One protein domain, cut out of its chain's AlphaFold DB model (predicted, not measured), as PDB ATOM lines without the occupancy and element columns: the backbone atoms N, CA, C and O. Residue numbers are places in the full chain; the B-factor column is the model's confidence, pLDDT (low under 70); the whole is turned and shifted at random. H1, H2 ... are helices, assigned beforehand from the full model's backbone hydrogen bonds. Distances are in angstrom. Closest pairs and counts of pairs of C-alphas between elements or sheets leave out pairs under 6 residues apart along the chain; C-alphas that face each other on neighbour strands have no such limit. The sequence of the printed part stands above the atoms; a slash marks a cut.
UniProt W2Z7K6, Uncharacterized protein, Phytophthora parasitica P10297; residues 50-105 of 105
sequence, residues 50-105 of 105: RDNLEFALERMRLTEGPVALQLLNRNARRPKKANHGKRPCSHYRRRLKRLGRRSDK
ATOM      1  N   ARG A  50      33.084  34.988  34.640       62.94
ATOM      2  CA  ARG A  50      34.554  34.930  34.618       62.94
ATOM      3  C   ARG A  50      35.048  33.705  33.847       62.94
ATOM      4  O   ARG A  50      35.833  33.864  32.919       62.94
ATOM      5  N   ASP A  51      34.479  32.543  34.141       65.38
ATOM      6  CA  ASP A  51      34.841  31.264  33.525       65.38
ATOM      7  C   ASP A  51      34.509  31.260  32.023       65.38
ATOM      8  O   ASP A  51      35.262  30.735  31.210       65.38
ATOM      9  N   ASN A  52      33.433  31.947  31.614       68.12
ATOM     10  CA  ASN A  52      33.091  32.122  30.196       68.12
ATOM     11  C   ASN A  52      34.129  32.953  29.426       68.12
ATOM     12  O   ASN A  52      34.384  32.686  28.249       68.12
ATOM     13  N   LEU A  53      34.702  33.979  30.064       73.75
ATOM     14  CA  LEU A  53      35.739  34.804  29.447       73.75
ATOM     15  C   LEU A  53      37.041  34.014  29.328       73.75
ATOM     16  O   LEU A  53      37.647  34.014  28.262       73.75
ATOM     17  N   GLU A  54      37.440  33.326  30.394       76.56
ATOM     18  CA  GLU A  54      38.639  32.487  30.420       76.56
ATOM     19  C   GLU A  54      38.554  31.347  29.399       76.56
ATOM     20  O   GLU A  54      39.451  31.190  28.576       76.56
ATOM     21  N   PHE A  55      37.424  30.641  29.346       76.25
ATOM     22  CA  PHE A  55      37.176  29.589  28.363       76.25
ATOM     23  C   PHE A  55      37.207  30.109  26.918       76.25
ATOM     24  O   PHE A  55      37.794  29.483  26.031       76.25
ATOM     25  N   ALA A  56      36.596  31.272  26.662       74.31
ATOM     26  CA  ALA A  56      36.660  31.900  25.349       74.31
ATOM     27  C   ALA A  56      38.104  32.270  24.984       74.31
ATOM     28  O   ALA A  56      38.519  32.028  23.851       74.31
ATOM     29  N   LEU A  57      38.869  32.832  25.926       77.94
ATOM     30  CA  LEU A  57      40.276  33.191  25.738       77.94
ATOM     31  C   LEU A  57      41.151  31.965  25.463       77.94
ATOM     32  O   LEU A  57      41.979  32.021  24.559       77.94
ATOM     33  N   GLU A  58      40.934  30.858  26.167       80.50
ATOM     34  CA  GLU A  58      41.693  29.619  25.979       80.50
ATOM     35  C   GLU A  58      41.408  28.984  24.613       80.50
ATOM     36  O   GLU A  58      42.323  28.702  23.841       80.50
ATOM     37  N   ARG A  59      40.133  28.900  24.216       77.94
ATOM     38  CA  ARG A  59      39.758  28.518  22.845       77.94
ATOM     39  C   ARG A  59      40.416  29.398  21.780       77.94
ATOM     40  O   ARG A  59      40.754  28.912  20.703       77.94
ATOM     41  N   MET A  60      40.531  30.695  22.055       69.06
ATOM     42  CA  MET A  60      41.135  31.673  21.153       69.06
ATOM     43  C   MET A  60      42.660  31.560  21.094       69.06
ATOM     44  O   MET A  60      43.223  31.839  20.043       69.06
ATOM     45  N   ARG A  61      43.331  31.126  22.170       75.38
ATOM     46  CA  ARG A  61      44.761  30.773  22.140       75.38
ATOM     47  C   ARG A  61      45.020  29.577  21.230       75.38
ATOM     48  O   ARG A  61      45.970  29.599  20.462       75.38
ATOM     49  N   LEU A  62      44.148  28.569  21.295       78.12
ATOM     50  CA  LEU A  62      44.251  27.345  20.493       78.12
ATOM     51  C   LEU A  62      43.922  27.559  19.006       78.12
ATOM     52  O   LEU A  62      44.326  26.769  18.160       78.12
ATOM     53  N   THR A  63      43.176  28.614  18.674       72.31
ATOM     54  CA  THR A  63      42.885  29.004  17.290       72.31
ATOM     55  C   THR A  63      43.800  30.160  16.896       72.31
ATOM     56  O   THR A  63      43.456  31.317  17.101       72.31
ATOM     57  N   GLU A  64      44.957  29.855  16.304       66.62
ATOM     58  CA  GLU A  64      46.050  30.772  15.899       66.62
ATOM     59  C   GLU A  64      45.671  31.895  14.889       66.62
ATOM     60  O   GLU A  64      46.522  32.481  14.222       66.62
ATOM     61  N   GLY A  65      44.388  32.222  14.729       66.00
ATOM     62  CA  GLY A  65      43.926  33.307  13.868       66.00
ATOM     63  C   GLY A  65      44.224  34.703  14.441       66.00
ATOM     64  O   GLY A  65      44.502  34.859  15.631       66.00
ATOM     65  N   PRO A  66      44.100  35.775  13.629       62.78
ATOM     66  CA  PRO A  66      44.261  37.162  14.075       62.78
ATOM     67  C   PRO A  66      43.072  37.608  14.950       62.78
ATOM     68  O   PRO A  66      42.221  38.413  14.563       62.78
ATOM     69  N   VAL A  67      42.998  37.055  16.157       56.81
ATOM     70  CA  VAL A  67      41.847  37.129  17.064       56.81
ATOM     71  C   VAL A  67      41.814  38.447  17.846       56.81
ATOM     72  O   VAL A  67      40.742  38.999  18.117       56.81
ATOM     73  N   ALA A  68      42.982  39.033  18.128       57.44
ATOM     74  CA  ALA A  68      43.106  40.275  18.892       57.44
ATOM     75  C   ALA A  68      42.313  41.449  18.278       57.44
ATOM     76  O   ALA A  68      41.746  42.272  18.997       57.44
ATOM     77  N   LEU A  69      42.207  41.521  16.946       58.09
ATOM     78  CA  LEU A  69      41.481  42.600  16.265       58.09
ATOM     79  C   LEU A  69      39.955  42.467  16.385       58.09
ATOM     80  O   LEU A  69      39.264  43.488  16.487       58.09
ATOM     81  N   GLN A  70      39.430  41.237  16.410       62.50
ATOM     82  CA  GLN A  70      37.995  40.981  16.575       62.50
ATOM     83  C   GLN A  70      37.537  41.300  18.002       62.50
ATOM     84  O   GLN A  70      36.507  41.957  18.181       62.50
ATOM     85  N   LEU A  71      38.355  40.957  19.004       64.06
ATOM     86  CA  LEU A  71      38.099  41.278  20.413       64.06
ATOM     87  C   LEU A  71      38.000  42.784  20.671       64.06
ATOM     88  O   LEU A  71      37.190  43.244  21.473       64.06
ATOM     89  N   LEU A  72      38.757  43.591  19.926       71.00
ATOM     90  CA  LEU A  72      38.746  45.048  20.073       71.00
ATOM     91  C   LEU A  72      37.500  45.732  19.475       71.00
ATOM     92  O   LEU A  72      37.386  46.961  19.607       71.00
ATOM     93  N   ASN A  73      36.608  44.975  18.813       82.00
ATOM     94  CA  ASN A  73      35.322  45.366  18.213       82.00
ATOM     95  C   ASN A  73      35.226  46.857  17.838       82.00
ATOM     96  O   ASN A  73      34.376  47.613  18.318       82.00
ATOM     97  N   ARG A  74      36.142  47.315  16.975       89.81
ATOM     98  CA  ARG A  74      36.243  48.724  16.545       89.81
ATOM     99  C   ARG A  74      34.950  49.214  15.884       89.81
ATOM    100  O   ARG A  74      34.558  50.370  16.059       89.81
ATOM    101  N   ASN A  75      34.268  48.306  15.194       90.69
ATOM    102  CA  ASN A  75      33.090  48.560  14.377       90.69
ATOM    103  C   ASN A  75      31.820  48.830  15.209       90.69
ATOM    104  O   ASN A  75      30.954  49.589  14.763       90.69
ATOM    105  N   ALA A  76      31.708  48.269  16.416       89.75
ATOM    106  CA  ALA A  76      30.584  48.534  17.317       89.75
ATOM    107  C   ALA A  76      30.786  49.772  18.209       89.75
ATOM    108  O   ALA A  76      29.838  50.225  18.852       89.75
ATOM    109  N   ARG A  77      31.991  50.363  18.242       91.81
ATOM    110  CA  ARG A  77      32.288  51.509  19.118       91.81
ATOM    111  C   ARG A  77      31.389  52.708  18.809       91.81
ATOM    112  O   ARG A  77      31.268  53.134  17.652       91.81
ATOM    113  N   ARG A  78      30.834  53.313  19.866       93.88
ATOM    114  CA  ARG A  78      30.031  54.544  19.797       93.88
ATOM    115  C   ARG A  78      30.929  55.767  19.509       93.88
ATOM    116  O   ARG A  78      32.036  55.869  20.060       93.88
ATOM    117  N   PRO A  79      30.522  56.688  18.616       95.75
ATOM    118  CA  PRO A  79      31.204  57.973  18.446       95.75
ATOM    119  C   PRO A  79      31.004  58.865  19.685       95.75
ATOM    120  O   PRO A  79      29.892  58.949  20.200       95.75
ATOM    121  N   LYS A  80      32.076  59.518  20.164       95.19
ATOM    122  CA  LYS A  80      32.022  60.524  21.249       95.19
ATOM    123  C   LYS A  80      31.727  61.928  20.680       95.19
ATOM    124  O   LYS A  80      31.698  62.083  19.460       95.19
ATOM    125  N   LYS A  81      31.582  62.950  21.541       96.31
ATOM    126  CA  LYS A  81      31.320  64.358  21.152       96.31
ATOM    127  C   LYS A  81      32.319  64.880  20.107       96.31
ATOM    128  O   LYS A  81      31.901  65.327  19.048       96.31
ATOM    129  N   ALA A  82      33.618  64.671  20.338       97.25
ATOM    130  CA  ALA A  82      34.691  65.060  19.410       97.25
ATOM    131  C   ALA A  82      34.673  64.325  18.054       97.25
ATOM    132  O   ALA A  82      35.355  64.715  17.124       97.25
ATOM    133  N   ASN A  83      33.923  63.226  17.934       95.75
ATOM    134  CA  ASN A  83      33.864  62.442  16.698       95.75
ATOM    135  C   ASN A  83      32.680  62.869  15.804       95.75
ATOM    136  O   ASN A  83      32.344  62.156  14.860       95.75
ATOM    137  N   HIS A  84      31.967  63.949  16.153       95.75
ATOM    138  CA  HIS A  84      30.834  64.503  15.393       95.75
ATOM    139  C   HIS A  84      29.821  63.444  14.918       95.75
ATOM    140  O   HIS A  84      29.291  63.467  13.810       95.75
ATOM    141  N   GLY A  85      29.550  62.457  15.776       94.12
ATOM    142  CA  GLY A  85      28.566  61.416  15.501       94.12
ATOM    143  C   GLY A  85      29.003  60.313  14.526       94.12
ATOM    144  O   GLY A  85      28.143  59.515  14.149       94.12
ATOM    145  N   LYS A  86      30.285  60.179  14.150       96.19
ATOM    146  CA  LYS A  86      30.762  59.076  13.286       96.19
ATOM    147  C   LYS A  86      32.181  58.599  13.639       96.19
ATOM    148  O   LYS A  86      32.946  59.304  14.263       96.19
ATOM    149  N   ARG A  87      32.534  57.360  13.277       95.88
ATOM    150  CA  ARG A  87      33.918  56.836  13.271       95.88
ATOM    151  C   ARG A  87      34.203  56.199  11.903       95.88
ATOM    152  O   ARG A  87      33.224  55.755  11.290       95.88
ATOM    153  N   PRO A  88      35.476  56.055  11.480       94.81
ATOM    154  CA  PRO A  88      35.831  55.554  10.146       94.81
ATOM    155  C   PRO A  88      35.161  54.217   9.798       94.81
ATOM    156  O   PRO A  88      34.451  54.107   8.806       94.81
ATOM    157  N   CYS A  89      35.262  53.232  10.690       91.81
ATOM    158  CA  CYS A  89      34.750  51.877  10.465       91.81
ATOM    159  C   CYS A  89      33.461  51.540  11.242       91.81
ATOM    160  O   CYS A  89      32.890  50.459  11.093       91.81
ATOM    161  N   SER A  90      32.945  52.458  12.071       94.69
ATOM    162  CA  SER A  90      31.802  52.137  12.938       94.69
ATOM    163  C   SER A  90      30.490  52.022  12.163       94.69
ATOM    164  O   SER A  90      30.110  52.917  11.398       94.69
ATOM    165  N   HIS A  91      29.738  50.956  12.433       93.81
ATOM    166  CA  HIS A  91      28.376  50.751  11.934       93.81
ATOM    167  C   HIS A  91      27.299  51.079  12.984       93.81
ATOM    168  O   HIS A  91      26.109  50.936  12.692       93.81
ATOM    169  N   TYR A  92      27.690  51.583  14.162       94.38
ATOM    170  CA  TYR A  92      26.809  51.830  15.311       94.38
ATOM    171  C   TYR A  92      25.566  52.670  14.957       94.38
ATOM    172  O   TYR A  92      24.435  52.201  15.084       94.38
ATOM    173  N   ARG A  93      25.743  53.887  14.413       92.81
ATOM    174  CA  ARG A  93      24.601  54.766  14.075       92.81
ATOM    175  C   ARG A  93      23.723  54.230  12.945       92.81
ATOM    176  O   ARG A  93      22.521  54.475  12.956       92.81
ATOM    177  N   ARG A  94      24.290  53.490  11.983       93.12
ATOM    178  CA  ARG A  94      23.497  52.856  10.912       93.12
ATOM    179  C   ARG A  94      22.570  51.794  11.494       93.12
ATOM    180  O   ARG A  94      21.409  51.728  11.111       93.12
ATOM    181  N   ARG A  95      23.068  50.985  12.437       91.38
ATOM    182  CA  ARG A  95      22.258  49.981  13.135       91.38
ATOM    183  C   ARG A  95      21.112  50.637  13.900       91.38
ATOM    184  O   ARG A  95      19.980  50.226  13.691       91.38
ATOM    185  N   LEU A  96      21.386  51.684  14.681       90.31
ATOM    186  CA  LEU A  96      20.344  52.414  15.413       90.31
ATOM    187  C   LEU A  96      19.254  52.972  14.489       90.31
ATOM    188  O   LEU A  96      18.082  52.755  14.750       90.31
ATOM    189  N   LYS A  97      19.625  53.602  13.366       89.75
ATOM    190  CA  LYS A  97      18.646  54.108  12.385       89.75
ATOM    191  C   LYS A  97      17.799  53.006  11.744       89.75
ATOM    192  O   LYS A  97      16.652  53.255  11.406       89.75
ATOM    193  N   ARG A  98      18.361  51.812  11.526       91.06
ATOM    194  CA  ARG A  98      17.618  50.672  10.961       91.06
ATOM    195  C   ARG A  98      16.678  50.041  11.980       91.06
ATOM    196  O   ARG A  98      15.561  49.696  11.626       91.06
ATOM    197  N   LEU A  99      17.142  49.867  13.218       87.44
ATOM    198  CA  LEU A  99      16.364  49.219  14.274       87.44
ATOM    199  C   LEU A  99      15.284  50.141  14.843       87.44
ATOM    200  O   LEU A  99      14.178  49.678  15.064       87.44
ATOM    201  N   GLY A 100      15.562  51.440  14.981       80.44
ATOM    202  CA  GLY A 100      14.567  52.422  15.420       80.44
ATOM    203  C   GLY A 100      13.413  52.633  14.434       80.44
ATOM    204  O   GLY A 100      12.402  53.184  14.814       80.44
ATOM    205  N   ARG A 101      13.530  52.168  13.181       65.38
ATOM    206  CA  ARG A 101      12.420  52.159  12.207       65.38
ATOM    207  C   ARG A 101      11.478  50.963  12.364       65.38
ATOM    208  O   ARG A 101      10.494  50.877  11.643       65.38
ATOM    209  N   ARG A 102      11.824  49.983  13.205       60.56
ATOM    210  CA  ARG A 102      11.044  48.747  13.380       60.56
ATOM    211  C   ARG A 102      10.076  48.802  14.563       60.56
ATOM    212  O   ARG A 102       9.305  47.866  14.698       60.56
ATOM    213  N   SER A 103      10.135  49.839  15.399       59.19
ATOM    214  CA  SER A 103       9.268  49.996  16.575       59.19
ATOM    215  C   SER A 103       7.927  50.675  16.284       59.19
ATOM    216  O   SER A 103       7.071  50.658  17.154       59.19
ATOM    217  N   ASP A 104       7.737  51.240  15.088       59.91
ATOM    218  CA  ASP A 104       6.495  51.929  14.695       59.91
ATOM    219  C   ASP A 104       5.515  50.991  13.957       59.91
ATOM    220  O   ASP A 104       4.845  51.400  13.009       59.91
ATOM    221  N   LYS A 105       5.484  49.706  14.327       52.66
ATOM    222  CA  LYS A 105       4.545  48.710  13.792       52.66
ATOM    223  C   LYS A 105       3.750  48.064  14.906       52.66
ATOM    224  O   LYS A 105       4.385  47.729  15.930       52.66
TER     225      LYS A 105
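What this domain is: This is residues 50 to 105 of the 105 residues of an uncharacterized protein of Phytophthora parasitica P10297 (UniProt W2Z7K6). This is an open, strung-out chain with no packed core: helix H1 stands at one end, helix H3 at the other, and between them run the short helix H2 and a long link that loops out and back before it enters H3. No two of the three helices clearly touch, and the last residues, 100 to 105, run on past H3 as a free tail. The printed part has 56 residues with three named helices, in the order H1, H2, H3, and no named strand. The class is all helix, though under half of the residues, 26 of 56, are in named elements. The whole is extended, with a radius of gyration of the C-alphas of 16.1 A and spans of 43 by 32 by 21 A.

How they stand to each other: H1, residues 50 to 62, is joined by a tight link of 4 residues to H2, residues 67 to 71. The two are close but not clearly touching, with 1 pair of C-alphas within 8 A: those of Met 60 and Val 67, 6.9 A apart. Their centres are 13.0 A apart. A long link of 20 residues, 72 to 91, leads from H2 to H3, residues 92 to 99. H3 is apart from H2, and it is apart from H1 too. In H1, H2 and H3 every backbone O i to N i+4 pair is within hydrogen-bond range; in H2 this is 1 pair.

Where its parts are: H1 begins at Arg 50, with its C-alpha at (34.554, 34.930, 34.618), and ends at Leu 62, 18.7 A from first to last C-alpha. H2, Val 67 to Leu 71, measures 6.5 A. In the long link, C-alpha 77 is at (32.288, 51.509, 19.118), C-alpha 82 at (34.691, 65.060, 19.410) and C-alpha 90 at (31.802, 52.137, 12.938): y rises and then falls again. H3, Tyr 92 to Leu 99, measures 10.8 A and ends with C-alpha 99 at (16.364, 49.219, 14.274).

The domain as a whole: The two C-alphas farthest apart are those of Leu 62 and Lys 105, at 45.6 A. Residues 50 to 56 of H1, residues 61 to 66, and residues 96 to 105, of which 96 to 99 belong to H3, stand free; the body without them spans 38 by 19 by 11 A. The printed part has no cut and ends at Lys 105, the chain's last residue. The mean pLDDT of the printed part is 80.0, and it is under 70 at residues 50 to 52, 60, 64 to 71 and 101 to 105.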